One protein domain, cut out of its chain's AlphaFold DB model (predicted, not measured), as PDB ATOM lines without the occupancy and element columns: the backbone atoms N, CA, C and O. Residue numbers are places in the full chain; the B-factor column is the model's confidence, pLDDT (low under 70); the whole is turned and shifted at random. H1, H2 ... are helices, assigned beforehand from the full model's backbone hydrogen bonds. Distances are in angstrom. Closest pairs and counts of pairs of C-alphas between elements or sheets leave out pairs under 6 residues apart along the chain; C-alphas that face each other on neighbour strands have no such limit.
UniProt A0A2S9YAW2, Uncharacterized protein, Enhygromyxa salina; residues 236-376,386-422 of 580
ATOM      1  N   ALA A 236     244.642 217.712 233.037       79.44
ATOM      2  CA  ALA A 236     245.959 217.224 233.425       79.44
ATOM      3  C   ALA A 236     246.926 218.344 233.855       79.44
ATOM      4  O   ALA A 236     248.099 218.044 234.115       79.44
ATOM      5  N   ASP A 237     246.484 219.608 233.911       77.50
ATOM      6  CA  ASP A 237     247.369 220.720 234.237       77.50
ATOM      7  C   ASP A 237     247.852 220.635 235.695       77.50
ATOM      8  O   ASP A 237     247.115 220.338 236.638       77.50
ATOM      9  N   ALA A 238     249.142 220.902 235.880       66.50
ATOM     10  CA  ALA A 238     249.760 220.990 237.191       66.50
ATOM     11  C   ALA A 238     249.418 222.306 237.913       66.50
ATOM     12  O   ALA A 238     249.646 222.386 239.117       66.50
ATOM     13  N   GLU A 239     248.918 223.318 237.196       71.69
ATOM     14  CA  GLU A 239     248.369 224.547 237.783       71.69
ATOM     15  C   GLU A 239     246.924 224.336 238.262       71.69
ATOM     16  O   GLU A 239     246.587 224.810 239.346       71.69
ATOM     17  N   LEU A 240     246.132 223.519 237.552       77.06
ATOM     18  CA  LEU A 240     244.809 223.085 238.008       77.06
ATOM     19  C   LEU A 240     244.888 222.199 239.263       77.06
ATOM     20  O   LEU A 240     243.991 222.240 240.090       77.06
ATOM     21  N   ASP A 241     245.935 221.376 239.415       82.12
ATOM     22  CA  ASP A 241     246.182 220.504 240.582       82.12
ATOM     23  C   ASP A 241     244.905 219.858 241.164       82.12
ATOM     24  O   ASP A 241     244.654 219.920 242.373       82.12
ATOM     25  N   LEU A 242     244.092 219.207 240.313       85.12
ATOM     26  CA  LEU A 242     242.937 218.425 240.783       85.12
ATOM     27  C   LEU A 242     243.371 217.401 241.838       85.12
ATOM     28  O   LEU A 242     242.619 217.116 242.759       85.12
ATOM     29  N   ALA A 243     244.613 216.902 241.774       83.81
ATOM     30  CA  ALA A 243     245.204 216.012 242.775       83.81
ATOM     31  C   ALA A 243     245.198 216.578 244.213       83.81
ATOM     32  O   ALA A 243     245.226 215.791 245.159       83.81
ATOM     33  N   GLY A 244     245.155 217.904 244.384       86.06
ATOM     34  CA  GLY A 244     245.006 218.584 245.671       86.06
ATOM     35  C   GLY A 244     243.573 219.015 246.018       86.06
ATOM     36  O   GLY A 244     243.395 219.724 247.013       86.06
ATOM     37  N   LEU A 245     242.569 218.675 245.202       90.19
ATOM     38  CA  LEU A 245     241.151 218.892 245.499       90.19
ATOM     39  C   LEU A 245     240.700 217.797 246.483       90.19
ATOM     40  O   LEU A 245     240.318 216.697 246.088       90.19
ATOM     41  N   ASP A 246     240.856 218.079 247.778       92.38
ATOM     42  CA  ASP A 246     240.522 217.170 248.891       92.38
ATOM     43  C   ASP A 246     239.231 217.582 249.641       92.38
ATOM     44  O   ASP A 246     238.728 216.836 250.484       92.38
ATOM     45  N   ASP A 247     238.701 218.775 249.366       91.69
ATOM     46  CA  ASP A 247     237.461 219.343 249.913       91.69
ATOM     47  C   ASP A 247     236.925 220.336 248.861       91.69
ATOM     48  O   ASP A 247     237.734 221.009 248.225       91.69
ATOM     49  N   VAL A 248     235.604 220.431 248.640       86.81
ATOM     50  CA  VAL A 248     235.046 221.416 247.678       86.81
ATOM     51  C   VAL A 248     235.069 222.850 248.222       86.81
ATOM     52  O   VAL A 248     234.777 223.805 247.507       86.81
ATOM     53  N   LEU A 249     235.420 222.996 249.501       81.25
ATOM     54  CA  LEU A 249     235.359 224.233 250.261       81.25
ATOM     55  C   LEU A 249     236.730 224.751 250.695       81.25
ATOM     56  O   LEU A 249     237.543 224.016 251.269       81.25
ATOM     57  N   VAL A 250     236.944 226.054 250.517       76.81
ATOM     58  CA  VAL A 250     238.182 226.739 250.903       76.81
ATOM     59  C   VAL A 250     238.271 226.861 252.436       76.81
ATOM     60  O   VAL A 250     237.349 227.351 253.082       76.81
ATOM     61  N   PRO A 251     239.376 226.456 253.093       69.75
ATOM     62  CA  PRO A 251     239.472 226.503 254.555       69.75
ATOM     63  C   PRO A 251     239.350 227.915 255.173       69.75
ATOM     64  O   PRO A 251     240.331 228.654 255.278       69.75
ATOM     65  N   LEU A 252     238.161 228.253 255.682       58.72
ATOM     66  CA  LEU A 252     237.883 229.545 256.321       58.72
ATOM     67  C   LEU A 252     238.567 229.724 257.699       58.72
ATOM     68  O   LEU A 252     238.687 228.760 258.469       58.72
ATOM     69  N   PRO A 253     238.955 230.959 258.088       45.66
ATOM     70  CA  PRO A 253     239.458 231.283 259.428       45.66
ATOM     71  C   PRO A 253     238.409 231.091 260.542       45.66
ATOM     72  O   PRO A 253     237.730 232.021 260.951       45.66
ATOM     73  N   GLY A 254     238.328 229.877 261.082       53.34
ATOM     74  CA  GLY A 254     237.308 229.469 262.063       53.34
ATOM     75  C   GLY A 254     236.778 228.065 261.772       53.34
ATOM     76  O   GLY A 254     236.480 227.307 262.697       53.34
ATOM     77  N   GLY A 255     236.824 227.679 260.494       67.62
ATOM     78  CA  GLY A 255     236.240 226.456 259.961       67.62
ATOM     79  C   GLY A 255     234.736 226.595 259.726       67.62
ATOM     80  O   GLY A 255     234.087 227.490 260.259       67.62
ATOM     81  N   TYR A 256     234.184 225.682 258.933       72.69
ATOM     82  CA  TYR A 256     232.746 225.627 258.684       72.69
ATOM     83  C   TYR A 256     231.957 225.222 259.939       72.69
ATOM     84  O   TYR A 256     232.497 224.503 260.795       72.69
ATOM     85  N   PRO A 257     230.678 225.631 260.054       71.31
ATOM     86  CA  PRO A 257     229.824 225.254 261.172       71.31
ATOM     87  C   PRO A 257     229.802 223.742 261.411       71.31
ATOM     88  O   PRO A 257     229.597 222.933 260.510       71.31
ATOM     89  N   SER A 258     230.024 223.339 262.662       83.69
ATOM     90  CA  SER A 258     229.860 221.936 263.058       83.69
ATOM     91  C   SER A 258     228.380 221.535 263.034       83.69
ATOM     92  O   SER A 258     227.534 222.392 263.269       83.69
ATOM     93  N   ALA A 259     228.065 220.242 262.911       83.50
ATOM     94  CA  ALA A 259     226.687 219.740 263.044       83.50
ATOM     95  C   ALA A 259     225.973 220.278 264.304       83.50
ATOM     96  O   ALA A 259     224.856 220.769 264.228       83.50
ATOM     97  N   ALA A 260     226.664 220.336 265.449       84.06
ATOM     98  CA  ALA A 260     226.103 220.903 266.679       84.06
ATOM     99  C   ALA A 260     225.864 222.428 266.625       84.06
ATOM    100  O   ALA A 260     225.113 222.954 267.440       84.06
ATOM    101  N   ALA A 261     226.522 223.160 265.721       71.25
ATOM    102  CA  ALA A 261     226.251 224.575 265.469       71.25
ATOM    103  C   ALA A 261     225.020 224.738 264.564       71.25
ATOM    104  O   ALA A 261     224.158 225.546 264.892       71.25
ATOM    105  N   LEU A 262     224.895 223.910 263.520       71.19
ATOM    106  CA  LEU A 262     223.701 223.821 262.670       71.19
ATOM    107  C   LEU A 262     222.453 223.458 263.501       71.19
ATOM    108  O   LEU A 262     221.456 224.173 263.445       71.19
ATOM    109  N   ASP A 263     222.552 222.444 264.372       78.94
ATOM    110  CA  ASP A 263     221.491 222.052 265.316       78.94
ATOM    111  C   ASP A 263     221.048 223.229 266.207       78.94
ATOM    112  O   ASP A 263     219.858 223.432 266.445       78.94
ATOM    113  N   ASN A 264     222.008 224.019 266.713       70.69
ATOM    114  CA  ASN A 264     221.728 225.195 267.546       70.69
ATOM    115  C   ASN A 264     221.123 226.361 266.740       70.69
ATOM    116  O   ASN A 264     220.390 227.159 267.318       70.69
ATOM    117  N   ALA A 265     221.410 226.447 265.438       55.03
ATOM    118  CA  ALA A 265     220.802 227.386 264.493       55.03
ATOM    119  C   ALA A 265     219.421 226.918 263.983       55.03
ATOM    120  O   ALA A 265     218.809 227.580 263.149       55.03
ATOM    121  N   GLY A 266     218.918 225.770 264.457       68.50
ATOM    122  CA  GLY A 266     217.637 225.204 264.028       68.50
ATOM    123  C   GLY A 266     217.676 224.495 262.672       68.50
ATOM    124  O   GLY A 266     216.636 224.025 262.213       68.50
ATOM    125  N   ILE A 267     218.850 224.374 262.042       70.62
ATOM    126  CA  ILE A 267     219.058 223.504 260.880       70.62
ATOM    127  C   ILE A 267     219.143 222.076 261.420       70.62
ATOM    128  O   ILE A 267     220.155 221.675 261.995       70.62
ATOM    129  N   LEU A 268     218.058 221.317 261.294       83.88
ATOM    130  CA  LEU A 268     217.983 219.932 261.755       83.88
ATOM    131  C   LEU A 268     218.301 218.980 260.605       83.88
ATOM    132  O   LEU A 268     217.720 219.117 259.532       83.88
ATOM    133  N   ALA A 269     219.165 217.996 260.855       89.06
ATOM    134  CA  ALA A 269     219.460 216.965 259.867       89.06
ATOM    135  C   ALA A 269     218.201 216.152 259.497       89.06
ATOM    136  O   ALA A 269     217.390 215.811 260.370       89.06
ATOM    137  N   ASN A 270     218.056 215.823 258.215       90.81
ATOM    138  CA  ASN A 270     216.961 215.026 257.666       90.81
ATOM    139  C   ASN A 270     217.436 213.611 257.257       90.81
ATOM    140  O   ASN A 270     218.533 213.179 257.607       90.81
ATOM    141  N   ALA A 271     216.575 212.837 256.588       96.06
ATOM    142  CA  ALA A 271     216.925 211.486 256.134       96.06
ATOM    143  C   ALA A 271     217.844 211.483 254.898       96.06
ATOM    144  O   ALA A 271     218.563 210.507 254.673       96.06
ATOM    145  N   ASP A 272     217.832 212.568 254.131       94.62
ATOM    146  CA  ASP A 272     218.540 212.696 252.862       94.62
ATOM    147  C   ASP A 272     220.008 213.078 253.087       94.62
ATOM    148  O   ASP A 272     220.874 212.653 252.328       94.62
ATOM    149  N   ASP A 273     220.317 213.744 254.204       92.81
ATOM    150  CA  ASP A 273     221.682 213.962 254.697       92.81
ATOM    151  C   ASP A 273     222.468 212.648 254.872       92.81
ATOM    152  O   ASP A 273     223.639 212.553 254.487       92.81
ATOM    153  N   ASP A 274     221.812 211.620 255.428       93.31
ATOM    154  CA  ASP A 274     222.361 210.265 255.583       93.31
ATOM    155  C   ASP A 274     222.388 209.500 254.239       93.31
ATOM    156  O   ASP A 274     223.234 208.621 254.043       93.31
ATOM    157  N   ALA A 275     221.469 209.808 253.313       96.44
ATOM    158  CA  ALA A 275     221.353 209.147 252.010       96.44
ATOM    159  C   ALA A 275     222.345 209.683 250.962       96.44
ATOM    160  O   ALA A 275     222.830 208.907 250.136       96.44
ATOM    161  N   LEU A 276     222.695 210.972 251.020       95.12
ATOM    162  CA  LEU A 276     223.547 211.661 250.044       95.12
ATOM    163  C   LEU A 276     224.883 210.943 249.824       95.12
ATOM    164  O   LEU A 276     225.282 210.709 248.687       95.12
ATOM    165  N   GLY A 277     225.547 210.511 250.898       95.44
ATOM    166  CA  GLY A 277     226.818 209.787 250.797       95.44
ATOM    167  C   GLY A 277     226.710 208.418 250.110       95.44
ATOM    168  O   GLY A 277     227.697 207.927 249.567       95.44
ATOM    169  N   ALA A 278     225.524 207.799 250.111       96.69
ATOM    170  CA  ALA A 278     225.261 206.578 249.351       96.69
ATOM    171  C   ALA A 278     224.931 206.886 247.883       96.69
ATOM    172  O   ALA A 278     225.446 206.199 247.007       96.69
ATOM    173  N   ALA A 279     224.144 207.934 247.613       96.56
ATOM    174  CA  ALA A 279     223.824 208.367 246.252       96.56
ATOM    175  C   ALA A 279     225.075 208.825 245.479       96.56
ATOM    176  O   ALA A 279     225.276 208.404 244.343       96.56
ATOM    177  N   LEU A 280     225.977 209.585 246.116       95.88
ATOM    178  CA  LEU A 280     227.280 209.940 245.537       95.88
ATOM    179  C   LEU A 280     228.098 208.690 245.171       95.88
ATOM    180  O   LEU A 280     228.621 208.602 244.068       95.88
ATOM    181  N   ALA A 281     228.123 207.672 246.038       97.00
ATOM    182  CA  ALA A 281     228.820 206.417 245.753       97.00
ATOM    183  C   ALA A 281     228.156 205.573 244.636       97.00
ATOM    184  O   ALA A 281     228.834 204.764 243.996       97.00
ATOM    185  N   GLU A 282     226.848 205.733 244.390       97.12
ATOM    186  CA  GLU A 282     226.171 205.163 243.213       97.12
ATOM    187  C   GLU A 282     226.582 205.900 241.928       97.12
ATOM    188  O   GLU A 282     226.871 205.243 240.925       97.12
ATOM    189  N   VAL A 283     226.690 207.235 241.972       96.00
ATOM    190  CA  VAL A 283     227.191 208.065 240.861       96.00
ATOM    191  C   VAL A 283     228.653 207.731 240.543       96.00
ATOM    192  O   VAL A 283     228.960 207.445 239.386       96.00
ATOM    193  N   ASP A 284     229.532 207.645 241.547       96.88
ATOM    194  CA  ASP A 284     230.941 207.241 241.398       96.88
ATOM    195  C   ASP A 284     231.076 205.893 240.677       96.88
ATOM    196  O   ASP A 284     231.816 205.752 239.700       96.88
ATOM    197  N   ALA A 285     230.313 204.890 241.124       97.56
ATOM    198  CA  ALA A 285     230.336 203.553 240.540       97.56
ATOM    199  C   ALA A 285     229.810 203.524 239.093       97.56
ATOM    200  O   ALA A 285     230.266 202.704 238.289       97.56
ATOM    201  N   ALA A 286     228.862 204.400 238.751       96.75
ATOM    202  CA  ALA A 286     228.340 204.534 237.397       96.75
ATOM    203  C   ALA A 286     229.318 205.272 236.464       96.75
ATOM    204  O   ALA A 286     229.522 204.834 235.329       96.75
ATOM    205  N   LEU A 287     229.984 206.325 236.952       95.81
ATOM    206  CA  LEU A 287     231.064 207.027 236.249       95.81
ATOM    207  C   LEU A 287     232.246 206.086 235.966       95.81
ATOM    208  O   LEU A 287     232.689 205.993 234.820       95.81
ATOM    209  N   ASP A 288     232.683 205.302 236.959       96.62
ATOM    210  CA  ASP A 288     233.708 204.259 236.797       96.62
ATOM    211  C   ASP A 288     233.319 203.225 235.729       96.62
ATOM    212  O   ASP A 288     234.144 202.821 234.903       96.62
ATOM    213  N   ALA A 289     232.056 202.782 235.727       96.38
ATOM    214  CA  ALA A 289     231.549 201.826 234.747       96.38
ATOM    215  C   ALA A 289     231.516 202.416 233.326       96.38
ATOM    216  O   ALA A 289     231.887 201.726 232.370       96.38
ATOM    217  N   LEU A 290     231.130 203.686 233.177       95.25
ATOM    218  CA  LEU A 290     231.155 204.404 231.902       95.25
ATOM    219  C   LEU A 290     232.595 204.584 231.390       95.25
ATOM    220  O   LEU A 290     232.888 204.233 230.245       95.25
ATOM    221  N   ALA A 291     233.509 205.037 232.253       95.75
ATOM    222  CA  ALA A 291     234.927 205.211 231.942       95.75
ATOM    223  C   ALA A 291     235.583 203.890 231.503       95.75
ATOM    224  O   ALA A 291     236.271 203.827 230.481       95.75
ATOM    225  N   ALA A 292     235.326 202.807 232.243       96.44
ATOM    226  CA  ALA A 292     235.828 201.473 231.927       96.44
ATOM    227  C   ALA A 292     235.250 200.910 230.616       96.44
ATOM    228  O   ALA A 292     235.947 200.174 229.914       96.44
ATOM    229  N   THR A 293     234.007 201.266 230.277       95.88
ATOM    230  CA  THR A 293     233.364 200.882 229.013       95.88
ATOM    231  C   THR A 293     234.068 201.554 227.833       95.88
ATOM    232  O   THR A 293     234.549 200.853 226.943       95.88
ATOM    233  N   TYR A 294     234.267 202.877 227.878       94.38
ATOM    234  CA  TYR A 294     235.019 203.600 226.844       94.38
ATOM    235  C   TYR A 294     236.473 203.136 226.714       94.38
ATOM    236  O   TYR A 294     236.952 202.907 225.603       94.38
ATOM    237  N   ALA A 295     237.164 202.909 227.835       93.19
ATOM    238  CA  ALA A 295     238.530 202.385 227.841       93.19
ATOM    239  C   ALA A 295     238.646 200.943 227.296       93.19
ATOM    240  O   ALA A 295     239.749 200.490 226.973       93.19
ATOM    241  N   GLY A 296     237.531 200.209 227.196       95.31
ATOM    242  CA  GLY A 296     237.461 198.902 226.543       95.31
ATOM    243  C   GLY A 296     237.457 198.977 225.013       95.31
ATOM    244  O   GLY A 296     237.869 198.017 224.353       95.31
ATOM    245  N   PHE A 297     237.034 200.104 224.436       94.31
ATOM    246  CA  PHE A 297     236.917 200.268 222.992       94.31
ATOM    247  C   PHE A 297     238.276 200.549 222.337       94.31
ATOM    248  O   PHE A 297     239.150 201.218 222.882       94.31
ATOM    249  N   THR A 298     238.468 200.038 221.119       95.44
ATOM    250  CA  THR A 298     239.647 200.349 220.294       95.44
ATOM    251  C   THR A 298     239.223 201.330 219.205       95.44
ATOM    252  O   THR A 298     238.500 200.898 218.310       95.44
ATOM    253  N   PRO A 299     239.661 202.603 219.201       93.00
ATOM    254  CA  PRO A 299     239.113 203.601 218.276       93.00
ATOM    255  C   PRO A 299     239.276 203.249 216.785       93.00
ATOM    256  O   PRO A 299     238.418 203.557 215.962       93.00
ATOM    257  N   GLN A 300     240.331 202.506 216.431       92.44
ATOM    258  CA  GLN A 300     240.587 202.030 215.062       92.44
ATOM    259  C   GLN A 300     239.672 200.871 214.616       92.44
ATOM    260  O   GLN A 300     239.784 200.392 213.487       92.44
ATOM    261  N   VAL A 301     238.792 200.384 215.492       91.88
ATOM    262  CA  VAL A 301     237.823 199.317 215.224       91.88
ATOM    263  C   VAL A 301     236.425 199.893 215.426       91.88
ATOM    264  O   VAL A 301     236.173 200.619 216.381       91.88
ATOM    265  N   GLU A 302     235.525 199.628 214.484       87.69
ATOM    266  CA  GLU A 302     234.107 199.968 214.634       87.69
ATOM    267  C   GLU A 302     233.522 199.174 215.820       87.69
ATOM    268  O   GLU A 302     233.727 197.954 215.864       87.69
ATOM    269  N   PRO A 303     232.864 199.828 216.796       88.81
ATOM    270  CA  PRO A 303     232.296 199.147 217.955       88.81
ATOM    271  C   PRO A 303     231.223 198.142 217.519       88.81
ATOM    272  O   PRO A 303     230.465 198.372 216.578       88.81
ATOM    273  N   SER A 304     231.191 196.993 218.187       92.75
ATOM    274  CA  SER A 304     230.234 195.925 217.911       92.75
ATOM    275  C   SER A 304     228.866 196.184 218.555       92.75
ATOM    276  O   SER A 304     228.728 197.035 219.428       92.75
ATOM    277  N   GLU A 305     227.847 195.407 218.172       89.94
ATOM    278  CA  GLU A 305     226.527 195.442 218.831       89.94
ATOM    279  C   GLU A 305     226.634 195.197 220.353       89.94
ATOM    280  O   GLU A 305     225.921 195.835 221.124       89.94
ATOM    281  N   ASP A 306     227.565 194.337 220.793       92.56
ATOM    282  CA  ASP A 306     227.837 194.083 222.216       92.56
ATOM    283  C   ASP A 306     228.480 195.308 222.909       92.56
ATOM    284  O   ASP A 306     228.176 195.587 224.068       92.56
ATOM    285  N   ASP A 307     229.342 196.056 222.207       92.38
ATOM    286  CA  ASP A 307     229.982 197.283 222.716       92.38
ATOM    287  C   ASP A 307     228.960 198.426 222.862       92.38
ATOM    288  O   ASP A 307     228.942 199.125 223.876       92.38
ATOM    289  N   LEU A 308     228.070 198.579 221.875       89.56
ATOM    290  CA  LEU A 308     226.975 199.554 221.904       89.56
ATOM    291  C   LEU A 308     225.996 199.264 223.049       89.56
ATOM    292  O   LEU A 308     225.676 200.166 223.821       89.56
ATOM    293  N   ALA A 309     225.586 198.003 223.217       89.50
ATOM    294  CA  ALA A 309     224.710 197.592 224.314       89.50
ATOM    295  C   ALA A 309     225.366 197.779 225.697       89.50
ATOM    296  O   ALA A 309     224.686 198.108 226.670       89.50
ATOM    297  N   ALA A 310     226.689 197.602 225.804       92.25
ATOM    298  CA  ALA A 310     227.429 197.903 227.028       92.25
ATOM    299  C   ALA A 310     227.441 199.411 227.336       92.25
ATOM    300  O   ALA A 310     227.229 199.797 228.486       92.25
ATOM    301  N   LEU A 311     227.631 200.263 226.321       91.38
ATOM    302  CA  LEU A 311     227.592 201.719 226.478       91.38
ATOM    303  C   LEU A 311     226.195 202.238 226.846       91.38
ATOM    304  O   LEU A 311     226.083 203.155 227.661       91.38
ATOM    305  N   GLU A 312     225.144 201.667 226.261       88.81
ATOM    306  CA  GLU A 312     223.749 201.971 226.590       88.81
ATOM    307  C   GLU A 312     223.441 201.608 228.050       88.81
ATOM    308  O   GLU A 312     222.959 202.448 228.809       88.81
ATOM    309  N   ALA A 313     223.820 200.399 228.484       92.56
ATOM    310  CA  ALA A 313     223.628 199.948 229.862       92.56
ATOM    311  C   ALA A 313     224.429 200.773 230.891       92.56
ATOM    312  O   ALA A 313     223.917 201.063 231.974       92.56
ATOM    313  N   ALA A 314     225.665 201.172 230.566       93.88
ATOM    314  CA  ALA A 314     226.462 202.064 231.411       93.88
ATOM    315  C   ALA A 314     225.819 203.457 231.530       93.88
ATOM    316  O   ALA A 314     225.771 204.014 232.623       93.88
ATOM    317  N   GLY A 315     225.263 203.977 230.429       90.56
ATOM    318  CA  GLY A 315     224.484 205.215 230.408       90.56
ATOM    319  C   GLY A 315     223.273 205.170 231.321       90.56
ATOM    320  O   GLY A 315     223.216 205.921 232.282       90.56
ATOM    321  N   ALA A 316     222.372 204.213 231.092       89.81
ATOM    322  CA  ALA A 316     221.162 204.059 231.898       89.81
ATOM    323  C   ALA A 316     221.456 203.863 233.401       89.81
ATOM    324  O   ALA A 316     220.645 204.230 234.249       89.81
ATOM    325  N   THR A 317     222.624 203.301 233.746       94.62
ATOM    326  CA  THR A 317     223.091 203.197 235.138       94.62
ATOM    327  C   THR A 317     223.485 204.565 235.711       94.62
ATOM    328  O   THR A 317     223.119 204.869 236.843       94.62
ATOM    329  N   LEU A 318     224.195 205.396 234.938       94.75
ATOM    330  CA  LEU A 318     224.560 206.762 235.329       94.75
ATOM    331  C   LEU A 318     223.335 207.677 235.416       94.75
ATOM    332  O   LEU A 318     223.179 208.376 236.412       94.75
ATOM    333  N   ASP A 319     222.441 207.617 234.432       89.31
ATOM    334  CA  ASP A 319     221.211 208.413 234.397       89.31
ATOM    335  C   ASP A 319     220.327 208.102 235.621       89.31
ATOM    336  O   ASP A 319     219.812 209.009 236.277       89.31
ATOM    337  N   ALA A 320     220.210 206.820 235.995       93.56
ATOM    338  CA  ALA A 320     219.503 206.399 237.205       93.56
ATOM    339  C   ALA A 320     220.193 206.870 238.498       93.56
ATOM    340  O   ALA A 320     219.511 207.331 239.410       93.56
ATOM    341  N   ALA A 321     221.525 206.792 238.584       95.19
ATOM    342  CA  ALA A 321     222.275 207.250 239.756       95.19
ATOM    343  C   ALA A 321     222.178 208.776 239.949       95.19
ATOM    344  O   ALA A 321     221.924 209.243 241.059       95.19
ATOM    345  N   LEU A 322     222.302 209.551 238.866       91.44
ATOM    346  CA  LEU A 322     222.126 211.006 238.885       91.44
ATOM    347  C   LEU A 322     220.683 211.390 239.232       91.44
ATOM    348  O   LEU A 322     220.475 212.298 240.029       91.44
ATOM    349  N   SER A 323     219.685 210.674 238.703       90.25
ATOM    350  CA  SER A 323     218.273 210.881 239.060       90.25
ATOM    351  C   SER A 323     218.000 210.586 240.542       90.25
ATOM    352  O   SER A 323     217.345 211.380 241.213       90.25
ATOM    353  N   ASN A 324     218.575 209.506 241.092       92.56
ATOM    354  CA  ASN A 324     218.503 209.205 242.526       92.56
ATOM    355  C   ASN A 324     219.141 210.318 243.375       92.56
ATOM    356  O   ASN A 324     218.569 210.703 244.390       92.56
ATOM    357  N   ALA A 325     220.307 210.835 242.970       92.50
ATOM    358  CA  ALA A 325     221.007 211.902 243.685       92.50
ATOM    359  C   ALA A 325     220.258 213.247 243.622       92.50
ATOM    360  O   ALA A 325     220.145 213.920 244.642       92.50
ATOM    361  N   ARG A 326     219.706 213.611 242.453       89.12
ATOM    362  CA  ARG A 326     218.878 214.819 242.243       89.12
ATOM    363  C   ARG A 326     217.539 214.781 242.986       89.12
ATOM    364  O   ARG A 326     216.961 215.831 243.224       89.12
ATOM    365  N   ALA A 327     217.027 213.595 243.319       91.12
ATOM    366  CA  ALA A 327     215.767 213.427 244.045       91.12
ATOM    367  C   ALA A 327     215.898 213.565 245.576       91.12
ATOM    368  O   ALA A 327     214.900 213.409 246.279       91.12
ATOM    369  N   LEU A 328     217.109 213.803 246.090       90.19
ATOM    370  CA  LEU A 328     217.359 214.097 247.499       90.19
ATOM    371  C   LEU A 328     217.233 215.599 247.767       90.19
ATOM    372  O   LEU A 328     217.628 216.416 246.938       90.19
ATOM    373  N   GLU A 329     216.822 215.956 248.982       89.06
ATOM    374  CA  GLU A 329     216.825 217.334 249.490       89.06
ATOM    375  C   GLU A 329     217.773 217.451 250.709       89.06
ATOM    376  O   GLU A 329     217.306 217.610 251.843       89.06
ATOM    377  N   PRO A 330     219.113 217.324 250.559       87.25
ATOM    378  CA  PRO A 330     220.028 217.366 251.697       87.25
ATOM    379  C   PRO A 330     220.089 218.768 252.309       87.25
ATOM    380  O   PRO A 330     220.120 219.781 251.609       87.25
ATOM    381  N   THR A 331     220.177 218.828 253.633       85.06
ATOM    382  CA  THR A 331     220.416 220.069 254.370       85.06
ATOM    383  C   THR A 331     221.907 220.426 254.372       85.06
ATOM    384  O   THR A 331     222.771 219.674 253.908       85.06
ATOM    385  N   ALA A 332     222.255 221.559 254.989       81.25
ATOM    386  CA  ALA A 332     223.650 221.910 255.245       81.25
ATOM    387  C   ALA A 332     224.421 220.824 256.034       81.25
ATOM    388  O   ALA A 332     225.644 220.760 255.915       81.25
ATOM    389  N   HIS A 333     223.755 219.946 256.806       88.19
ATOM    390  CA  HIS A 333     224.426 218.803 257.451       88.19
ATOM    391  C   HIS A 333     224.950 217.803 256.422       88.19
ATOM    392  O   HIS A 333     226.123 217.436 256.492       88.19
ATOM    393  N   GLY A 334     224.115 217.375 255.472       90.19
ATOM    394  CA  GLY A 334     224.465 216.419 254.427       90.19
ATOM    395  C   GLY A 334     225.586 216.942 253.544       90.19
ATOM    396  O   GLY A 334     226.597 216.256 253.371       90.19
ATOM    397  N   TRP A 335     225.467 218.182 253.067       89.38
ATOM    398  CA  TRP A 335     226.506 218.815 252.254       89.38
ATOM    399  C   TRP A 335     227.823 218.977 253.021       89.38
ATOM    400  O   TRP A 335     228.865 218.518 252.552       89.38
ATOM    401  N   LEU A 336     227.808 219.514 254.249       85.75
ATOM    402  CA  LEU A 336     229.038 219.667 255.039       85.75
ATOM    403  C   LEU A 336     229.647 218.331 255.490       85.75
ATOM    404  O   LEU A 336     230.858 218.290 255.731       85.75
ATOM    405  N   ALA A 337     228.860 217.257 255.598       93.50
ATOM    406  CA  ALA A 337     229.351 215.907 255.869       93.50
ATOM    407  C   ALA A 337     229.972 215.240 254.631       93.50
ATOM    408  O   ALA A 337     230.953 214.506 254.771       93.50
ATOM    409  N   ASN A 338     229.436 215.505 253.434       94.75
ATOM    410  CA  ASN A 338     229.824 214.836 252.188       94.75
ATOM    411  C   ASN A 338     230.717 215.672 251.258       94.75
ATOM    412  O   ASN A 338     231.216 215.132 250.280       94.75
ATOM    413  N   ARG A 339     231.008 216.941 251.565       92.56
ATOM    414  CA  ARG A 339     231.869 217.834 250.759       92.56
ATOM    415  C   ARG A 339     233.226 217.245 250.330       92.56
ATOM    416  O   ARG A 339     233.683 217.491 249.220       92.56
ATOM    417  N   GLN A 340     233.850 216.418 251.173       94.75
ATOM    418  CA  GLN A 340     235.094 215.715 250.826       94.75
ATOM    419  C   GLN A 340     234.820 214.526 249.900       94.75
ATOM    420  O   GLN A 340     235.568 214.303 248.959       94.75
ATOM    421  N   THR A 341     233.722 213.797 250.112       95.19
ATOM    422  CA  THR A 341     233.242 212.766 249.179       95.19
ATOM    423  C   THR A 341     232.953 213.368 247.806       95.19
ATOM    424  O   THR A 341     233.360 212.786 246.813       95.19
ATOM    425  N   LEU A 342     232.330 214.551 247.741       93.38
ATOM    426  CA  LEU A 342     232.066 215.262 246.489       93.38
ATOM    427  C   LEU A 342     233.373 215.664 245.786       93.38
ATOM    428  O   LEU A 342     233.550 215.326 244.626       93.38
ATOM    429  N   ALA A 343     234.337 216.264 246.495       92.31
ATOM    430  CA  ALA A 343     235.658 216.576 245.933       92.31
ATOM    431  C   ALA A 343     236.370 215.337 245.354       92.31
ATOM    432  O   ALA A 343     236.943 215.390 244.265       92.31
ATOM    433  N   LEU A 344     236.297 214.205 246.065       93.12
ATOM    434  CA  LEU A 344     236.842 212.926 245.611       93.12
ATOM    435  C   LEU A 344     236.071 212.361 244.407       93.12
ATOM    436  O   LEU A 344     236.707 211.919 243.460       93.12
ATOM    437  N   SER A 345     234.736 212.423 244.406       94.12
ATOM    438  CA  SER A 345     233.863 212.040 243.282       94.12
ATOM    439  C   SER A 345     234.262 212.785 242.005       94.12
ATOM    440  O   SER A 345     234.638 212.202 240.983       94.12
ATOM    441  N   THR A 346     234.310 214.108 242.124       91.25
ATOM    442  CA  THR A 346     234.701 215.058 241.090       91.25
ATOM    443  C   THR A 346     236.102 214.774 240.523       91.25
ATOM    444  O   THR A 346     236.295 214.739 239.304       91.25
ATOM    445  N   ARG A 347     237.086 214.514 241.391       93.19
ATOM    446  CA  ARG A 347     238.486 214.277 241.008       93.19
ATOM    447  C   ARG A 347     238.762 212.871 240.471       93.19
ATOM    448  O   ARG A 347     239.425 212.725 239.445       93.19
ATOM    449  N   ASP A 348     238.339 211.849 241.207       94.56
ATOM    450  CA  ASP A 348     238.782 210.462 241.026       94.56
ATOM    451  C   ASP A 348     237.844 209.656 240.107       94.56
ATOM    452  O   ASP A 348     238.277 208.633 239.574       94.56
ATOM    453  N   HIS A 349     236.610 210.126 239.870       94.81
ATOM    454  CA  HIS A 349     235.594 209.426 239.069       94.81
ATOM    455  C   HIS A 349     235.102 210.248 237.866       94.81
ATOM    456  O   HIS A 349     235.160 209.776 236.727       94.81
ATOM    457  N   LEU A 350     234.689 211.502 238.083       93.50
ATOM    458  CA  LEU A 350     234.139 212.368 237.032       93.50
ATOM    459  C   LEU A 350     235.180 212.769 235.971       93.50
ATOM    460  O   LEU A 350     234.999 212.457 234.792       93.50
ATOM    461  N   ALA A 351     236.284 213.412 236.362       92.31
ATOM    462  CA  ALA A 351     237.299 213.839 235.394       92.31
ATOM    463  C   ALA A 351     237.888 212.660 234.569       92.31
ATOM    464  O   ALA A 351     237.985 212.786 233.344       92.31
ATOM    465  N   PRO A 352     238.197 211.479 235.150       93.31
ATOM    466  CA  PRO A 352     238.611 210.304 234.376       93.31
ATOM    467  C   PRO A 352     237.543 209.766 233.416       93.31
ATOM    468  O   PRO A 352     237.899 209.307 232.326       93.31
ATOM    469  N   ALA A 353     236.256 209.830 233.774       93.69
ATOM    470  CA  ALA A 353     235.172 209.458 232.867       93.69
ATOM    471  C   ALA A 353     235.109 210.398 231.654       93.69
ATOM    472  O   ALA A 353     235.049 209.913 230.522       93.69
ATOM    473  N   LEU A 354     235.226 211.715 231.865       92.44
ATOM    474  CA  LEU A 354     235.257 212.700 230.779       92.44
ATOM    475  C   LEU A 354     236.436 212.464 229.823       92.44
ATOM    476  O   LEU A 354     236.256 212.377 228.609       92.44
ATOM    477  N   VAL A 355     237.640 212.270 230.373       92.50
ATOM    478  CA  VAL A 355     238.849 211.966 229.587       92.50
ATOM    479  C   VAL A 355     238.684 210.669 228.785       92.50
ATOM    480  O   VAL A 355     239.104 210.609 227.629       92.50
ATOM    481  N   ALA A 356     238.045 209.636 229.347       93.38
ATOM    482  CA  ALA A 356     237.790 208.381 228.637       93.38
ATOM    483  C   ALA A 356     236.827 208.556 227.446       93.38
ATOM    484  O   ALA A 356     237.089 207.998 226.376       93.38
ATOM    485  N   VAL A 357     235.759 209.352 227.603       93.00
ATOM    486  CA  VAL A 357     234.840 209.715 226.508       93.00
ATOM    487  C   VAL A 357     235.606 210.457 225.410       93.00
ATOM    488  O   VAL A 357     235.608 210.028 224.255       93.00
ATOM    489  N   ASN A 358     236.313 211.530 225.768       92.94
ATOM    490  CA  ASN A 358     236.954 212.422 224.801       92.94
ATOM    491  C   ASN A 358     238.069 211.722 224.028       92.94
ATOM    492  O   ASN A 358     238.099 211.787 222.800       92.94
ATOM    493  N   ASN A 359     238.927 210.962 224.713       93.50
ATOM    494  CA  ASN A 359     239.992 210.200 224.063       93.50
ATOM    495  C   ASN A 359     239.453 209.123 223.108       93.50
ATOM    496  O   ASN A 359     240.089 208.840 222.087       93.50
ATOM    497  N   TYR A 360     238.279 208.543 223.388       93.56
ATOM    498  CA  TYR A 360     237.621 207.649 222.438       93.56
ATOM    499  C   TYR A 360     237.119 208.405 221.198       93.56
ATOM    500  O   TYR A 360     237.408 207.976 220.081       93.56
ATOM    501  N   VAL A 361     236.418 209.531 221.377       91.25
ATOM    502  CA  VAL A 361     235.871 210.341 220.271       91.25
ATOM    503  C   VAL A 361     236.987 210.891 219.377       91.25
ATOM    504  O   VAL A 361     236.959 210.668 218.166       91.25
ATOM    505  N   ILE A 362     238.013 211.515 219.968       92.50
ATOM    506  CA  ILE A 362     239.197 212.034 219.266       92.50
ATOM    507  C   ILE A 362     239.891 210.903 218.505       92.50
ATOM    508  O   ILE A 362     240.021 210.960 217.282       92.50
ATOM    509  N   GLY A 363     240.264 209.823 219.201       92.44
ATOM    510  CA  GLY A 363     240.961 208.695 218.582       92.44
ATOM    511  C   GLY A 363     240.142 207.999 217.491       92.44
ATOM    512  O   GLY A 363     240.720 207.375 216.595       92.44
ATOM    513  N   ARG A 364     238.804 208.090 217.541       90.81
ATOM    514  CA  ARG A 364     237.910 207.538 216.521       90.81
ATOM    515  C   ARG A 364     237.848 208.441 215.295       90.81
ATOM    516  O   ARG A 364     238.001 207.937 214.182       90.81
ATOM    517  N   ALA A 365     237.692 209.749 215.490       88.25
ATOM    518  CA  ALA A 365     237.721 210.734 214.413       88.25
ATOM    519  C   ALA A 365     239.077 210.746 213.684       88.25
ATOM    520  O   ALA A 365     239.110 210.754 212.455       88.25
ATOM    521  N   GLU A 366     240.195 210.640 214.412       89.00
ATOM    522  CA  GLU A 366     241.531 210.483 213.821       89.00
ATOM    523  C   GLU A 366     241.669 209.188 213.004       89.00
ATOM    524  O   GLU A 366     242.279 209.192 211.932       89.00
ATOM    525  N   ALA A 367     241.108 208.075 213.493       88.62
ATOM    526  CA  ALA A 367     241.188 206.775 212.828       88.62
ATOM    527  C   ALA A 367     240.327 206.689 211.558       88.62
ATOM    528  O   ALA A 367     240.742 206.068 210.579       88.62
ATOM    529  N   GLU A 368     239.141 207.305 211.548       84.06
ATOM    530  CA  GLU A 368     238.332 207.447 210.330       84.06
ATOM    531  C   GLU A 368     238.937 208.488 209.371       84.06
ATOM    532  O   GLU A 368     238.944 208.298 208.152       84.06
ATOM    533  N   GLY A 369     239.513 209.556 209.924       79.06
ATOM    534  CA  GLY A 369     240.170 210.650 209.219       79.06
ATOM    535  C   GLY A 369     241.639 210.408 208.853       79.06
ATOM    536  O   GLY A 369     242.374 211.394 208.729       79.06
ATOM    537  N   GLU A 370     242.088 209.154 208.662       74.75
ATOM    538  CA  GLU A 370     243.478 208.791 208.304       74.75
ATOM    539  C   GLU A 370     243.859 209.321 206.897       74.75
ATOM    540  O   GLU A 370     243.893 208.611 205.891       74.75
ATOM    541  N   GLY A 371     244.127 210.627 206.828       64.31
ATOM    542  CA  GLY A 371     244.350 211.397 205.602       64.31
ATOM    543  C   GLY A 371     243.980 212.882 205.717       64.31
ATOM    544  O   GLY A 371     244.588 213.693 205.025       64.31
ATOM    545  N   LEU A 372     243.053 213.242 206.614       66.94
ATOM    546  CA  LEU A 372     242.664 214.628 206.916       66.94
ATOM    547  C   LEU A 372     243.581 215.248 207.975       66.94
ATOM    548  O   LEU A 372     244.215 216.269 207.726       66.94
ATOM    549  N   PHE A 373     243.765 214.564 209.104       70.75
ATOM    550  CA  PHE A 373     244.617 215.022 210.211       70.75
ATOM    551  C   PHE A 373     246.139 214.884 209.928       70.75
ATOM    552  O   PHE A 373     246.984 215.178 210.771       70.75
ATOM    553  N   GLY A 374     246.530 214.433 208.726       60.38
ATOM    554  CA  GLY A 374     247.867 213.909 208.419       60.38
ATOM    555  C   GLY A 374     248.754 214.728 207.466       60.38
ATOM    556  O   GLY A 374     249.202 214.176 206.466       60.38
ATOM    557  N   ILE A 375     249.078 215.992 207.786       51.31
ATOM    558  CA  ILE A 375     250.192 216.842 207.252       51.31
ATOM    559  C   ILE A 375     250.365 216.977 205.708       51.31
ATOM    560  O   ILE A 375     251.278 217.663 205.239       51.31
ATOM    561  N   ALA A 376     249.524 216.366 204.881       55.12
ATOM    562  CA  ALA A 376     249.496 216.555 203.434       55.12
ATOM    563  C   ALA A 376     248.247 217.370 203.070       55.12
ATOM    564  O   ALA A 376     247.161 217.000 203.508       55.12
ATOM    565  N   PHE A 386     231.754 211.367 204.076       53.94
ATOM    566  CA  PHE A 386     231.654 211.110 205.516       53.94
ATOM    567  C   PHE A 386     230.437 210.289 205.985       53.94
ATOM    568  O   PHE A 386     230.260 210.096 207.180       53.94
ATOM    569  N   GLY A 387     229.662 209.684 205.075       49.50
ATOM    570  CA  GLY A 387     228.533 208.792 205.387       49.50
ATOM    571  C   GLY A 387     228.911 207.442 206.024       49.50
ATOM    572  O   GLY A 387     228.252 206.441 205.747       49.50
ATOM    573  N   LEU A 388     229.989 207.412 206.809       48.03
ATOM    574  CA  LEU A 388     230.427 206.326 207.684       48.03
ATOM    575  C   LEU A 388     230.406 206.746 209.170       48.03
ATOM    576  O   LEU A 388     230.166 205.877 210.005       48.03
ATOM    577  N   LEU A 389     230.485 208.054 209.483       52.72
ATOM    578  CA  LEU A 389     230.205 208.588 210.828       52.72
ATOM    579  C   LEU A 389     228.753 208.329 211.272       52.72
ATOM    580  O   LEU A 389     228.466 208.278 212.464       52.72
ATOM    581  N   GLY A 390     227.842 208.067 210.325       55.25
ATOM    582  CA  GLY A 390     226.424 207.751 210.556       55.25
ATOM    583  C   GLY A 390     226.121 206.722 211.658       55.25
ATOM    584  O   GLY A 390     225.037 206.763 212.231       55.25
ATOM    585  N   LEU A 391     227.046 205.800 211.956       52.41
ATOM    586  CA  LEU A 391     226.901 204.804 213.028       52.41
ATOM    587  C   LEU A 391     227.544 205.232 214.359       52.41
ATOM    588  O   LEU A 391     227.025 204.888 215.418       52.41
ATOM    589  N   THR A 392     228.634 206.001 214.330       59.62
ATOM    590  CA  THR A 392     229.310 206.521 215.532       59.62
ATOM    591  C   THR A 392     228.616 207.756 216.112       59.62
ATOM    592  O   THR A 392     228.651 207.953 217.325       59.62
ATOM    593  N   LEU A 393     227.881 208.521 215.300       61.19
ATOM    594  CA  LEU A 393     227.075 209.670 215.739       61.19
ATOM    595  C   LEU A 393     226.024 209.319 216.798       61.19
ATOM    596  O   LEU A 393     225.796 210.106 217.710       61.19
ATOM    597  N   GLY A 394     225.430 208.123 216.733       61.00
ATOM    598  CA  GLY A 394     224.506 207.655 217.771       61.00
ATOM    599  C   GLY A 394     225.173 207.553 219.147       61.00
ATOM    600  O   GLY A 394     224.573 207.929 220.152       61.00
ATOM    601  N   MET A 395     226.439 207.123 219.193       64.69
ATOM    602  CA  MET A 395     227.232 207.109 220.427       64.69
ATOM    603  C   MET A 395     227.627 208.521 220.848       64.69
ATOM    604  O   MET A 395     227.529 208.844 222.023       64.69
ATOM    605  N   PHE A 396     228.053 209.368 219.906       72.25
ATOM    606  CA  PHE A 396     228.459 210.742 220.206       72.25
ATOM    607  C   PHE A 396     227.294 211.576 220.759       72.25
ATOM    608  O   PHE A 396     227.505 212.366 221.674       72.25
ATOM    609  N   ASN A 397     226.059 211.340 220.299       70.06
ATOM    610  CA  ASN A 397     224.870 211.987 220.856       70.06
ATOM    611  C   ASN A 397     224.595 211.511 222.292       70.06
ATOM    612  O   ASN A 397     224.361 212.318 223.185       70.06
ATOM    613  N   GLN A 398     224.724 210.205 222.557       65.88
ATOM    614  CA  GLN A 398     224.646 209.689 223.928       65.88
ATOM    615  C   GLN A 398     225.775 210.226 224.827       65.88
ATOM    616  O   GLN A 398     225.519 210.515 225.994       65.88
ATOM    617  N   SER A 399     227.000 210.399 224.316       65.75
ATOM    618  CA  SER A 399     228.093 211.062 225.047       65.75
ATOM    619  C   SER A 399     227.739 212.498 225.401       65.75
ATOM    620  O   SER A 399     227.871 212.882 226.557       65.75
ATOM    621  N   TYR A 400     227.273 213.267 224.416       71.12
ATOM    622  CA  TYR A 400     226.892 214.663 224.579       71.12
ATOM    623  C   TYR A 400     225.812 214.829 225.660       71.12
ATOM    624  O   TYR A 400     226.031 215.542 226.638       71.12
ATOM    625  N   ILE A 401     224.707 214.080 225.549       68.81
ATOM    626  CA  ILE A 401     223.602 214.097 226.523       68.81
ATOM    627  C   ILE A 401     224.097 213.761 227.940       68.81
ATOM    628  O   ILE A 401     223.679 214.401 228.900       68.81
ATOM    629  N   ARG A 402     225.014 212.794 228.086       73.19
ATOM    630  CA  ARG A 402     225.549 212.391 229.399       73.19
ATOM    631  C   ARG A 402     226.499 213.422 229.994       73.19
ATOM    632  O   ARG A 402     226.381 213.711 231.179       73.19
ATOM    633  N   VAL A 403     227.412 213.993 229.203       67.75
ATOM    634  CA  VAL A 403     228.307 215.067 229.676       67.75
ATOM    635  C   VAL A 403     227.485 216.286 230.096       67.75
ATOM    636  O   VAL A 403     227.731 216.837 231.163       67.75
ATOM    637  N   LYS A 404     226.444 216.636 229.332       75.25
ATOM    638  CA  LYS A 404     225.478 217.681 229.687       75.25
ATOM    639  C   LYS A 404     224.738 217.382 231.001       75.25
ATOM    640  O   LYS A 404     224.726 218.230 231.884       75.25
ATOM    641  N   LEU A 405     224.158 216.188 231.161       66.94
ATOM    642  CA  LEU A 405     223.429 215.796 232.381       66.94
ATOM    643  C   LEU A 405     224.334 215.823 233.627       66.94
ATOM    644  O   LEU A 405     223.898 216.165 234.730       66.94
ATOM    645  N   VAL A 406     225.604 215.468 233.447       68.00
ATOM    646  CA  VAL A 406     226.639 215.550 234.477       68.00
ATOM    647  C   VAL A 406     226.996 217.006 234.802       68.00
ATOM    648  O   VAL A 406     227.074 217.336 235.982       68.00
ATOM    649  N   ASN A 407     227.155 217.874 233.795       73.00
ATOM    650  CA  ASN A 407     227.435 219.305 233.977       73.00
ATOM    651  C   ASN A 407     226.300 220.011 234.731       73.00
ATOM    652  O   ASN A 407     226.558 220.686 235.718       73.00
ATOM    653  N   GLU A 408     225.050 219.745 234.342       78.75
ATOM    654  CA  GLU A 408     223.849 220.234 235.028       78.75
ATOM    655  C   GLU A 408     223.811 219.810 236.498       78.75
ATOM    656  O   GLU A 408     223.666 220.644 237.382       78.75
ATOM    657  N   TRP A 409     223.988 218.512 236.775       83.56
ATOM    658  CA  TRP A 409     223.947 218.010 238.152       83.56
ATOM    659  C   TRP A 409     225.052 218.623 239.016       83.56
ATOM    660  O   TRP A 409     224.840 218.924 240.191       83.56
ATOM    661  N   TYR A 410     226.232 218.796 238.425       79.31
ATOM    662  CA  TYR A 410     227.371 219.436 239.057       79.31
ATOM    663  C   TYR A 410     227.096 220.920 239.340       79.31
ATOM    664  O   TYR A 410     227.300 221.360 240.470       79.31
ATOM    665  N   GLY A 411     226.567 221.660 238.362       76.38
ATOM    666  CA  GLY A 411     226.174 223.062 238.501       76.38
ATOM    667  C   GLY A 411     225.130 223.272 239.592       76.38
ATOM    668  O   GLY A 411     225.382 224.026 240.531       76.38
ATOM    669  N   ASP A 412     224.020 222.528 239.536       79.44
ATOM    670  CA  ASP A 412     222.956 222.544 240.549       79.44
ATOM    671  C   ASP A 412     223.521 222.274 241.957       79.44
ATOM    672  O   ASP A 412     223.247 223.006 242.911       79.44
ATOM    673  N   THR A 413     224.365 221.243 242.082       78.69
ATOM    674  CA  THR A 413     224.986 220.846 243.354       78.69
ATOM    675  C   THR A 413     225.878 221.949 243.924       78.69
ATOM    676  O   THR A 413     225.784 222.264 245.110       78.69
ATOM    677  N   ILE A 414     226.749 222.540 243.102       77.88
ATOM    678  CA  ILE A 414     227.674 223.591 243.540       77.88
ATOM    679  C   ILE A 414     226.918 224.882 243.890       77.88
ATOM    680  O   ILE A 414     227.231 225.512 244.900       77.88
ATOM    681  N   LYS A 415     225.886 225.235 243.119       76.06
ATOM    682  CA  LYS A 415     225.030 226.407 243.340       76.06
ATOM    683  C   LYS A 415     224.305 226.367 244.689       76.06
ATOM    684  O   LYS A 415     224.314 227.351 245.427       76.06
ATOM    685  N   GLU A 416     223.692 225.239 245.043       72.00
ATOM    686  CA  GLU A 416     223.020 225.097 246.343       72.00
ATOM    687  C   GLU A 416     224.023 225.071 247.513       72.00
ATOM    688  O   GLU A 416     223.752 225.590 248.604       72.00
ATOM    689  N   LEU A 417     225.226 224.541 247.274       71.06
ATOM    690  CA  LEU A 417     226.314 224.535 248.247       71.06
ATOM    691  C   LEU A 417     226.812 225.967 248.538       71.06
ATOM    692  O   LEU A 417     226.923 226.326 249.713       71.06
ATOM    693  N   ASP A 418     226.994 226.801 247.507       71.00
ATOM    694  CA  ASP A 418     227.331 228.233 247.611       71.00
ATOM    695  C   ASP A 418     226.290 229.023 248.425       71.00
ATOM    696  O   ASP A 418     226.611 229.588 249.481       71.00
ATOM    697  N   LYS A 419     225.015 228.974 248.001       69.38
ATOM    698  CA  LYS A 419     223.889 229.647 248.673       69.38
ATOM    699  C   LYS A 419     223.836 229.338 250.169       69.38
ATOM    700  O   LYS A 419     223.704 230.242 250.997       69.38
ATOM    701  N   SER A 420     223.955 228.058 250.531       63.91
ATOM    702  CA  SER A 420     223.849 227.619 251.927       63.91
ATOM    703  C   SER A 420     224.976 228.158 252.822       63.91
ATOM    704  O   SER A 420     224.777 228.378 254.019       63.91
ATOM    705  N   ILE A 421     226.160 228.392 252.249       66.62
ATOM    706  CA  ILE A 421     227.380 228.753 252.976       66.62
ATOM    707  C   ILE A 421     227.535 230.263 253.104       66.62
ATOM    708  O   ILE A 421     227.888 230.747 254.184       66.62
ATOM    709  N   ASN A 422     227.220 231.014 252.053       67.44
ATOM    710  CA  ASN A 422     227.391 232.465 252.031       67.44
ATOM    711  C   ASN A 422     226.560 233.162 253.120       67.44
ATOM    712  O   ASN A 422     227.060 234.055 253.810       67.44
TER     713      ASN A 422
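What this domain is: This is residues 236 to 376 and 386 to 422 of the 580 residues of an uncharacterized protein of Enhygromyxa salina (UniProt A0A2S9YAW2). Four long helices, H2 to H5, form an elongated up-and-down bundle, each running against the one before, with short H1 off one end. Residues 250 to 255 stick out. The printed part has 178 residues, 121 of them in five named helices, H1 to H5 in order along the chain, with no named strand; its class is all helix, and it is loose, with a radius of gyration of the C-alphas of 19.8 A and spans of 68 by 34 by 22 A.

Where its parts are: H4, residues 332 to 368, 49.4 A, begins at C-alpha (223.650, 221.910, 255.245). H2 is residues 271 to 296, H3 305 to 326, H1 259 to 264. H5, 393 to 422, ends at (227.391, 232.465, 252.031).

How they stand to each other: H4 touches H2 at a shallow tilt of 16 degrees, closest C-alphas Gly 334 and Asp 273, 3.7 A. H4 touches H5, closest C-alphas Ala 332 and Ser 420, 6.6 A. H2 and H3 form a hairpin, closest C-alphas Ala 286 and Leu 318, 4.9 A. Every O i to N i+4 pair is within hydrogen-bond range in H1, H3 and H5, 19 of 22 in H2, 28 of 33 in H4.

The domain as a whole: Residues 377 to 385 are not printed; C-alphas 376 and 386 are 18.8 A apart. Of the links printed whole, none is long. Residues 386 to 395 are among 33 with pLDDT under 70.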